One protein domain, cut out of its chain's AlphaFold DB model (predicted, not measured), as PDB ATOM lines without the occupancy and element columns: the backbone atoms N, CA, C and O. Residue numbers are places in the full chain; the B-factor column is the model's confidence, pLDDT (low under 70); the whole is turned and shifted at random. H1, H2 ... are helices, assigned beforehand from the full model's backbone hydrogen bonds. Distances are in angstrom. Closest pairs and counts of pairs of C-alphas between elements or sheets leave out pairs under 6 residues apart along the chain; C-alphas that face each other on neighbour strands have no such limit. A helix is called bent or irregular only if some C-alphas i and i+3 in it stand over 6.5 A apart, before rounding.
ATOM      1  N   GLU A  43     -53.022-154.083 -60.141       95.69
ATOM      2  CA  GLU A  43     -54.364-154.490 -59.701       95.69
ATOM      3  C   GLU A  43     -54.344-155.833 -58.955       95.69
ATOM      4  O   GLU A  43     -54.989-155.975 -57.918       95.69
ATOM      5  N   THR A  44     -53.561-156.809 -59.433       95.19
ATOM      6  CA  THR A  44     -53.437-158.118 -58.772       95.19
ATOM      7  C   THR A  44     -52.820-157.971 -57.384       95.19
ATOM      8  O   THR A  44     -53.289-158.597 -56.433       95.19
ATOM      9  N   VAL A  45     -51.786-157.137 -57.246       94.44
ATOM     10  CA  VAL A  45     -51.129-156.885 -55.957       94.44
ATOM     11  C   VAL A  45     -52.082-156.173 -54.992       94.44
ATOM     12  O   VAL A  45     -52.187-156.576 -53.835       94.44
ATOM     13  N   GLU A  46     -52.810-155.157 -55.457       92.81
ATOM     14  CA  GLU A  46     -53.787-154.420 -54.647       92.81
ATOM     15  C   GLU A  46     -54.963-155.303 -54.214       92.81
ATOM     16  O   GLU A  46     -55.367-155.246 -53.054       92.81
ATOM     17  N   GLN A  47     -55.479-156.174 -55.085       93.50
ATOM     18  CA  GLN A  47     -56.526-157.128 -54.711       93.50
ATOM     19  C   GLN A  47     -56.001-158.188 -53.738       93.50
ATOM     20  O   GLN A  47     -56.638-158.471 -52.720       93.50
ATOM     21  N   HIS A  48     -54.828-158.762 -54.006       92.50
ATOM     22  CA  HIS A  48     -54.253-159.790 -53.145       92.50
ATOM     23  C   HIS A  48     -53.926-159.238 -51.753       92.50
ATOM     24  O   HIS A  48     -54.318-159.823 -50.744       92.50
ATOM     25  N   TRP A  49     -53.245-158.093 -51.682       89.38
ATOM     26  CA  TRP A  49     -52.845-157.499 -50.410       89.38
ATOM     27  C   TRP A  49     -53.981-156.725 -49.750       89.38
ATOM     28  O   TRP A  49     -54.269-156.943 -48.584       89.38
ATOM     29  N   GLY A  50     -54.644-155.825 -50.466       89.00
ATOM     30  CA  GLY A  50     -55.673-154.959 -49.891       89.00
ATOM     31  C   GLY A  50     -56.955-155.701 -49.522       89.00
ATOM     32  O   GLY A  50     -57.551-155.390 -48.499       89.00
ATOM     33  N   VAL A  51     -57.371-156.694 -50.315       90.56
ATOM     34  CA  VAL A  51     -58.664-157.369 -50.115       90.56
ATOM     35  C   VAL A  51     -58.489-158.760 -49.514       90.56
ATOM     36  O   VAL A  51     -58.988-159.023 -48.422       90.56
ATOM     37  N   HIS A  52     -57.778-159.665 -50.193       91.12
ATOM     38  CA  HIS A  52     -57.709-161.068 -49.763       91.12
ATOM     39  C   HIS A  52     -57.028-161.239 -48.401       91.12
ATOM     40  O   HIS A  52     -57.538-161.974 -47.553       91.12
ATOM     41  N   GLN A  53     -55.911-160.545 -48.166       91.31
ATOM     42  CA  GLN A  53     -55.237-160.597 -46.866       91.31
ATOM     43  C   GLN A  53     -56.086-159.962 -45.759       91.31
ATOM     44  O   GLN A  53     -56.204-160.552 -44.684       91.31
ATOM     45  N   ASN A  54     -56.736-158.824 -46.029       92.06
ATOM     46  CA  ASN A  54     -57.588-158.155 -45.045       92.06
ATOM     47  C   ASN A  54     -58.731-159.060 -44.564       92.06
ATOM     48  O   ASN A  54     -58.940-159.224 -43.365       92.06
ATOM     49  N   ILE A  55     -59.394-159.757 -45.495       94.50
ATOM     50  CA  ILE A  55     -60.471-160.709 -45.178       94.50
ATOM     51  C   ILE A  55     -59.998-161.787 -44.195       94.50
ATOM     52  O   ILE A  55     -60.756-162.205 -43.320       94.50
ATOM     53  N   HIS A  56     -58.767-162.285 -44.331       93.56
ATOM     54  CA  HIS A  56     -58.240-163.297 -43.418       93.56
ATOM     55  C   HIS A  56     -57.899-162.727 -42.040       93.56
ATOM     56  O   HIS A  56     -58.156-163.405 -41.048       93.56
ATOM     57  N   VAL A  57     -57.390-161.494 -41.973       93.56
ATOM     58  CA  VAL A  57     -57.136-160.788 -40.708       93.56
ATOM     59  C   VAL A  57     -58.443-160.536 -39.957       93.56
ATOM     60  O   VAL A  57     -58.560-160.922 -38.796       93.56
ATOM     61  N   GLU A  58     -59.453-159.973 -40.621       93.88
ATOM     62  CA  GLU A  58     -60.765-159.699 -40.022       93.88
ATOM     63  C   GLU A  58     -61.442-160.979 -39.521       93.88
ATOM     64  O   GLU A  58     -61.902-161.040 -38.380       93.88
ATOM     65  N   ARG A  59     -61.457-162.038 -40.346       93.75
ATOM     66  CA  ARG A  59     -62.037-163.332 -39.952       93.75
ATOM     67  C   ARG A  59     -61.310-163.955 -38.774       93.75
ATOM     68  O   ARG A  59     -61.966-164.531 -37.915       93.75
ATOM     69  N   LEU A  60     -59.982-163.862 -38.739       93.38
ATOM     70  CA  LEU A  60     -59.202-164.411 -37.639       93.38
ATOM     71  C   LEU A  60     -59.438-163.623 -36.346       93.38
ATOM     72  O   LEU A  60     -59.713-164.240 -35.325       93.38
ATOM     73  N   ASN A  61     -59.432-162.288 -36.390       94.12
ATOM     74  CA  ASN A  61     -59.753-161.453 -35.226       94.12
ATOM     75  C   ASN A  61     -61.154-161.752 -34.673       94.12
ATOM     76  O   ASN A  61     -61.313-161.900 -33.464       94.12
ATOM     77  N   GLY A  62     -62.146-161.944 -35.551       93.12
ATOM     78  CA  GLY A  62     -63.498-162.346 -35.150       93.12
ATOM     79  C   GLY A  62     -63.586-163.735 -34.503       93.12
ATOM     80  O   GLY A  62     -64.571-164.024 -33.831       93.12
ATOM     81  N   MET A  63     -62.576-164.593 -34.685       91.94
ATOM     82  CA  MET A  63     -62.469-165.893 -34.012       91.94
ATOM     83  C   MET A  63     -61.670-165.833 -32.706       91.94
ATOM     84  O   MET A  63     -61.795-166.753 -31.905       91.94
ATOM     85  N   ILE A  64     -60.839-164.802 -32.502       92.62
ATOM     86  CA  ILE A  64     -59.974-164.691 -31.321       92.62
ATOM     87  C   ILE A  64     -60.764-164.177 -30.112       92.62
ATOM     88  O   ILE A  64     -60.632-164.751 -29.033       92.62
ATOM     89  N   GLY A  65     -61.607-163.158 -30.280       88.56
ATOM     90  CA  GLY A  65     -62.321-162.544 -29.158       88.56
ATOM     91  C   GLY A  65     -63.198-163.511 -28.365       88.56
ATOM     92  O   GLY A  65     -64.059-164.190 -28.923       88.56
ATOM     93  N   GLY A  66     -62.981-163.568 -27.051       86.19
ATOM     94  CA  GLY A  66     -63.687-164.447 -26.120       86.19
ATOM     95  C   GLY A  66     -63.380-165.937 -26.298       86.19
ATOM     96  O   GLY A  66     -64.132-166.772 -25.794       86.19
ATOM     97  N   SER A  67     -62.319-166.282 -27.031       89.69
ATOM     98  CA  SER A  67     -61.925-167.664 -27.309       89.69
ATOM     99  C   SER A  67     -60.661-168.074 -26.549       89.69
ATOM    100  O   SER A  67     -59.978-167.260 -25.934       89.69
ATOM    101  N   GLU A  68     -60.299-169.353 -26.645       89.12
ATOM    102  CA  GLU A  68     -59.022-169.864 -26.132       89.12
ATOM    103  C   GLU A  68     -57.792-169.312 -26.876       89.12
ATOM    104  O   GLU A  68     -56.673-169.452 -26.392       89.12
ATOM    105  N   TRP A  69     -57.987-168.676 -28.036       90.38
ATOM    106  CA  TRP A  69     -56.916-168.159 -28.889       90.38
ATOM    107  C   TRP A  69     -56.387-166.790 -28.448       90.38
ATOM    108  O   TRP A  69     -55.387-166.317 -28.993       90.38
ATOM    109  N   GLU A  70     -57.032-166.137 -27.477       92.12
ATOM    110  CA  GLU A  70     -56.584-164.840 -26.970       92.12
ATOM    111  C   GLU A  70     -55.163-164.913 -26.400       92.12
ATOM    112  O   GLU A  70     -54.809-165.797 -25.620       92.12
ATOM    113  N   GLY A  71     -54.319-163.967 -26.812       88.25
ATOM    114  CA  GLY A  71     -52.922-163.903 -26.381       88.25
ATOM    115  C   GLY A  71     -52.004-164.964 -27.001       88.25
ATOM    116  O   GLY A  71     -50.799-164.932 -26.745       88.25
ATOM    117  N   MET A  72     -52.517-165.874 -27.839       91.44
ATOM    118  CA  MET A  72     -51.679-166.795 -28.607       91.44
ATOM    119  C   MET A  72     -51.044-166.099 -29.817       91.44
ATOM    120  O   MET A  72     -51.665-165.296 -30.510       91.44
ATOM    121  N   SER A  73     -49.801-166.464 -30.134       91.50
ATOM    122  CA  SER A  73     -49.194-166.098 -31.419       91.50
ATOM    123  C   SER A  73     -49.836-166.862 -32.589       91.50
ATOM    124  O   SER A  73     -50.380-167.950 -32.405       91.50
ATOM    125  N   LEU A  74     -49.695-166.356 -33.823       90.69
ATOM    126  CA  LEU A  74     -50.148-167.058 -35.039       90.69
ATOM    127  C   LEU A  74     -49.603-168.489 -35.141       90.69
ATOM    128  O   LEU A  74     -50.343-169.404 -35.493       90.69
ATOM    129  N   GLY A  75     -48.328-168.691 -34.796       90.31
ATOM    130  CA  GLY A  75     -47.700-170.013 -34.789       90.31
ATOM    131  C   GLY A  75     -48.351-170.975 -33.795       90.31
ATOM    132  O   GLY A  75     -48.621-172.124 -34.139       90.31
ATOM    133  N   GLN A  76     -48.648-170.494 -32.585       91.00
ATOM    134  CA  GLN A  76     -49.343-171.283 -31.566       91.00
ATOM    135  C   GLN A  76     -50.778-171.591 -31.982       91.00
ATOM    136  O   GLN A  76     -51.174-172.749 -31.910       91.00
ATOM    137  N   MET A  77     -51.520-170.604 -32.498       91.00
ATOM    138  CA  MET A  77     -52.870-170.832 -33.018       91.00
ATOM    139  C   MET A  77     -52.867-171.889 -34.120       91.00
ATOM    140  O   MET A  77     -53.678-172.807 -34.070       91.00
ATOM    141  N   MET A  78     -51.941-171.817 -35.084       89.69
ATOM    142  CA  MET A  78     -51.817-172.840 -36.129       89.69
ATOM    143  C   MET A  78     -51.541-174.223 -35.543       89.69
ATOM    144  O   MET A  78     -52.204-175.174 -35.930       89.69
ATOM    145  N   LEU A  79     -50.592-174.350 -34.614       88.88
ATOM    146  CA  LEU A  79     -50.255-175.646 -34.023       88.88
ATOM    147  C   LEU A  79     -51.423-176.230 -33.220       88.88
ATOM    148  O   LEU A  79     -51.744-177.403 -33.361       88.88
ATOM    149  N   SER A  80     -52.073-175.413 -32.401       87.25
ATOM    150  CA  SER A  80     -53.167-175.845 -31.537       87.25
ATOM    151  C   SER A  80     -54.472-176.106 -32.296       87.25
ATOM    152  O   SER A  80     -55.256-176.948 -31.877       87.25
ATOM    153  N   SER A  81     -54.703-175.434 -33.429       87.88
ATOM    154  CA  SER A  81     -55.843-175.706 -34.324       87.88
ATOM    155  C   SER A  81     -55.553-176.785 -35.380       87.88
ATOM    156  O   SER A  81     -56.444-177.165 -36.151       87.88
ATOM    157  N   PHE A  82     -54.317-177.295 -35.426       85.88
ATOM    158  CA  PHE A  82     -53.906-178.370 -36.319       85.88
ATOM    159  C   PHE A  82     -54.346-179.726 -35.759       85.88
ATOM    160  O   PHE A  82     -53.712-180.310 -34.886       85.88
ATOM    161  N   ASN A  83     -55.421-180.269 -36.322       74.12
ATOM    162  CA  ASN A  83     -56.058-181.491 -35.826       74.12
ATOM    163  C   ASN A  83     -55.360-182.806 -36.227       74.12
ATOM    164  O   ASN A  83     -56.046-183.810 -36.376       74.12
ATOM    165  N   GLU A  84     -54.034-182.834 -36.441       67.56
ATOM    166  CA  GLU A  84     -53.220-184.043 -36.735       67.56
ATOM    167  C   GLU A  84     -53.875-185.093 -37.677       67.56
ATOM    168  O   GLU A  84     -53.657-186.297 -37.546       67.56
ATOM    169  N   GLY A  85     -54.722-184.664 -38.620       63.47
ATOM    170  CA  GLY A  85     -55.472-185.553 -39.517       63.47
ATOM    171  C   GLY A  85     -56.620-186.365 -38.891       63.47
ATOM    172  O   GLY A  85     -57.116-187.281 -39.543       63.47
ATOM    173  N   ARG A  86     -57.056-186.067 -37.660       59.00
ATOM    174  CA  ARG A  86     -58.105-186.815 -36.938       59.00
ATOM    175  C   ARG A  86     -59.507-186.207 -36.997       59.00
ATOM    176  O   ARG A  86     -60.440-186.885 -36.601       59.00
ATOM    177  N   GLU A  87     -59.661-185.012 -37.560       70.25
ATOM    178  CA  GLU A  87     -60.927-184.333 -37.883       70.25
ATOM    179  C   GLU A  87     -60.617-183.145 -38.821       70.25
ATOM    180  O   GLU A  87     -59.444-182.848 -39.074       70.25
ATOM    181  N   ALA A  88     -61.634-182.460 -39.365       68.38
ATOM    182  CA  ALA A  88     -61.393-181.216 -40.104       68.38
ATOM    183  C   ALA A  88     -60.657-180.216 -39.181       68.38
ATOM    184  O   ALA A  88     -61.085-180.063 -38.035       68.38
ATOM    185  N   PRO A  89     -59.558-179.567 -39.623       67.94
ATOM    186  CA  PRO A  89     -58.863-178.568 -38.813       67.94
ATOM    187  C   PRO A  89     -59.834-177.498 -38.327       67.94
ATOM    188  O   PRO A  89     -60.742-177.106 -39.070       67.94
ATOM    189  N   HIS A  90     -59.644-177.012 -37.101       78.81
ATOM    190  CA  HIS A  90     -60.504-175.954 -36.586       78.81
ATOM    191  C   HIS A  90     -60.414-174.709 -37.491       78.81
ATOM    192  O   HIS A  90     -59.329-174.402 -37.995       78.81
ATOM    193  N   PRO A  91     -61.519-173.963 -37.700       81.44
ATOM    194  CA  PRO A  91     -61.556-172.810 -38.609       81.44
ATOM    195  C   PRO A  91     -60.412-171.782 -38.462       81.44
ATOM    196  O   PRO A  91     -59.952-171.285 -39.498       81.44
ATOM    197  N   PRO A  92     -59.884-171.496 -37.250       88.12
ATOM    198  CA  PRO A  92     -58.733-170.613 -37.079       88.12
ATOM    199  C   PRO A  92     -57.478-171.065 -37.833       88.12
ATOM    200  O   PRO A  92     -56.726-170.208 -38.290       88.12
ATOM    201  N   PHE A  93     -57.270-172.373 -38.041       91.12
ATOM    202  CA  PHE A  93     -56.086-172.912 -38.720       91.12
ATOM    203  C   PHE A  93     -55.903-172.307 -40.112       91.12
ATOM    204  O   PHE A  93     -54.836-171.799 -40.455       91.12
ATOM    205  N   PHE A  94     -56.967-172.340 -40.919       90.25
ATOM    206  CA  PHE A  94     -56.920-171.886 -42.305       90.25
ATOM    207  C   PHE A  94     -56.604-170.389 -42.391       90.25
ATOM    208  O   PHE A  94     -55.762-169.977 -43.188       90.25
ATOM    209  N   HIS A  95     -57.244-169.577 -41.550       92.75
ATOM    210  CA  HIS A  95     -57.024-168.133 -41.547       92.75
ATOM    211  C   HIS A  95     -55.660-167.758 -40.963       92.75
ATOM    212  O   HIS A  95     -54.946-166.966 -41.575       92.75
ATOM    213  N   ALA A  96     -55.239-168.389 -39.864       91.50
ATOM    214  CA  ALA A  96     -53.915-168.184 -39.285       91.50
ATOM    215  C   ALA A  96     -52.793-168.558 -40.268       91.50
ATOM    216  O   ALA A  96     -51.807-167.827 -40.372       91.50
ATOM    217  N   ALA A  97     -52.963-169.629 -41.052       89.88
ATOM    218  CA  ALA A  97     -52.011-170.013 -42.090       89.88
ATOM    219  C   ALA A  97     -51.918-168.972 -43.220       89.88
ATOM    220  O   ALA A  97     -50.813-168.566 -43.577       89.88
ATOM    221  N   GLN A  98     -53.053-168.491 -43.747       90.12
ATOM    222  CA  GLN A  98     -53.075-167.476 -44.815       90.12
ATOM    223  C   GLN A  98     -52.417-166.159 -44.377       90.12
ATOM    224  O   GLN A  98     -51.622-165.591 -45.126       90.12
ATOM    225  N   VAL A  99     -52.667-165.723 -43.135       89.44
ATOM    226  CA  VAL A  99     -52.012-164.537 -42.558       89.44
ATOM    227  C   VAL A  99     -50.514-164.785 -42.315       89.44
ATOM    228  O   VAL A  99     -49.703-163.873 -42.470       89.44
ATOM    229  N   SER A 100     -50.105-166.013 -41.978       82.12
ATOM    230  CA  SER A 100     -48.698-166.351 -41.703       82.12
ATOM    231  C   SER A 100     -47.828-166.444 -42.958       82.12
ATOM    232  O   SER A 100     -46.673-166.015 -42.921       82.12
ATOM    233  N   PHE A 101     -48.361-166.938 -44.086       71.44
ATOM    234  CA  PHE A 101     -47.624-167.017 -45.363       71.44
ATOM    235  C   PHE A 101     -47.079-165.658 -45.828       71.44
ATOM    236  O   PHE A 101     -46.066-165.583 -46.519       71.44
ATOM    237  N   ARG A 102     -47.702-164.573 -45.372       67.38
ATOM    238  CA  ARG A 102     -47.246-163.201 -45.563       67.38
ATOM    239  C   ARG A 102     -46.029-162.826 -44.697       67.38
ATOM    240  O   ARG A 102     -45.131-162.156 -45.203       67.38
ATOM    241  N   MET A 103     -45.963-163.247 -43.428       55.19
ATOM    242  CA  MET A 103     -44.842-162.896 -42.534       55.19
ATOM    243  C   MET A 103     -43.519-163.530 -42.978       55.19
ATOM    244  O   MET A 103     -42.478-162.873 -42.953       55.19
ATOM    245  N   LEU A 104     -43.559-164.774 -43.459       50.47
ATOM    246  CA  LEU A 104     -42.356-165.494 -43.889       50.47
ATOM    247  C   LEU A 104     -41.713-164.913 -45.156       50.47
ATOM    248  O   LEU A 104     -40.499-165.005 -45.305       50.47
ATOM    249  N   SER A 105     -42.486-164.263 -46.031       44.00
ATOM    250  CA  SER A 105     -41.934-163.640 -47.242       44.00
ATOM    251  C   SER A 105     -41.317-162.253 -46.983       44.00
ATOM    252  O   SER A 105     -40.540-161.766 -47.796       44.00
ATOM    253  N   CYS A 106     -41.621-161.620 -45.839       41.03
ATOM    254  CA  CYS A 106     -41.110-160.285 -45.488       41.03
ATOM    255  C   CYS A 106     -39.972-160.295 -44.450       41.03
ATOM    256  O   CYS A 106     -39.261-159.301 -44.328       41.03
ATOM    257  N   MET A 107     -39.764-161.395 -43.712       31.77
ATOM    258  CA  MET A 107     -38.666-161.508 -42.735       31.77
ATOM    259  C   MET A 107     -37.333-161.999 -43.316       31.77
ATOM    260  O   MET A 107     -36.347-162.053 -42.588       31.77
ATOM    261  N   SER A 108     -37.259-162.277 -44.617       37.81
ATOM    262  CA  SER A 108     -35.972-162.377 -45.314       37.81
ATOM    263  C   SER A 108     -35.600-161.013 -45.889       37.81
ATOM    264  O   SER A 108     -35.606-160.796 -47.097       37.81
TER     265      SER A 108
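Overview. This is residues 43 to 108 of the 110 residues of the protein "Os06g0115400 protein" of Oryza sativa subsp. japonica (UniProt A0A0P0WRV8). What shape does the printed part make? A long helix, H1, and a second one, H3, make a V that meets along residues 53 to 63 of H1 and 92 to 99 of H3, while the short helix H2 packs on H3, which lies between H1 and H2. The first residues of H1, 43 to 48, and the last printed residues, 103 to 108, stick out as the free ends of the V. What is it built of, and how large is it? The printed part has 66 residues with three named helices, in the order H1, H2, H3, and no named strand, and its class is all helix. It is only just compact, close to loose, with a radius of gyration of the C-alphas of 12.7 A, and only just elongated, with spans of 39 by 26 by 22 A.

Arrangement. How does the first helix stand to the last? H1, residues 43 to 64, touches H3, residues 91 to 106, with its residues 53 to 63 alone and with residues 92 to 99 of H3 alone; the closest C-alphas, of His 56 and His 95, are 5.3 A apart. They run opposite ways at a steep tilt of 47 degrees. Where is the short helix? H2, residues 74 to 81, is apart from H1 but touches H3, with the closest C-alphas, of Met 78 and Phe 93, 5.0 A apart. H2 and H3 are a helical hairpin and run opposite ways at a shallow tilt of 29 degrees. What do the backbone N and O atoms show? In H2 every O i to N i+4 pair is within hydrogen-bond range; in H1 it is 15 of 18 and in H3 7 of 12.

Along the chain. Where does the first element begin, and how long is it? H1 begins at C-alpha 43, (-54.364, -154.490, -59.701), and is 30.7 A long to C-alpha 64. It is neither bent nor irregular, but only just: C-alphas 50 and 53 are 6.4 A apart. Where are the other two? H2 begins at C-alpha 74, (-50.148, -167.058, -35.039), and is 10.4 A long to C-alpha 81. H3 is 24.9 A long from C-alpha 91 to C-alpha 106, (-41.110, -160.285, -45.488), and is neither bent nor irregular, but only just: C-alphas 91 and 94 are 6.0 A apart.

Size, cuts and confidence. How far does it reach? The two C-alphas farthest apart, those of Glu 43 and Arg 86, are 39.7 A apart. How is it linked? The printed part has no cut, and the links H1 to H2 and H2 to H3 are short, with 9 residues each. Where is the model's confidence low? The mean pLDDT of the printed part is 83.1, and residues 84 to 86, 88 to 89 and 102 to 108 are under 70.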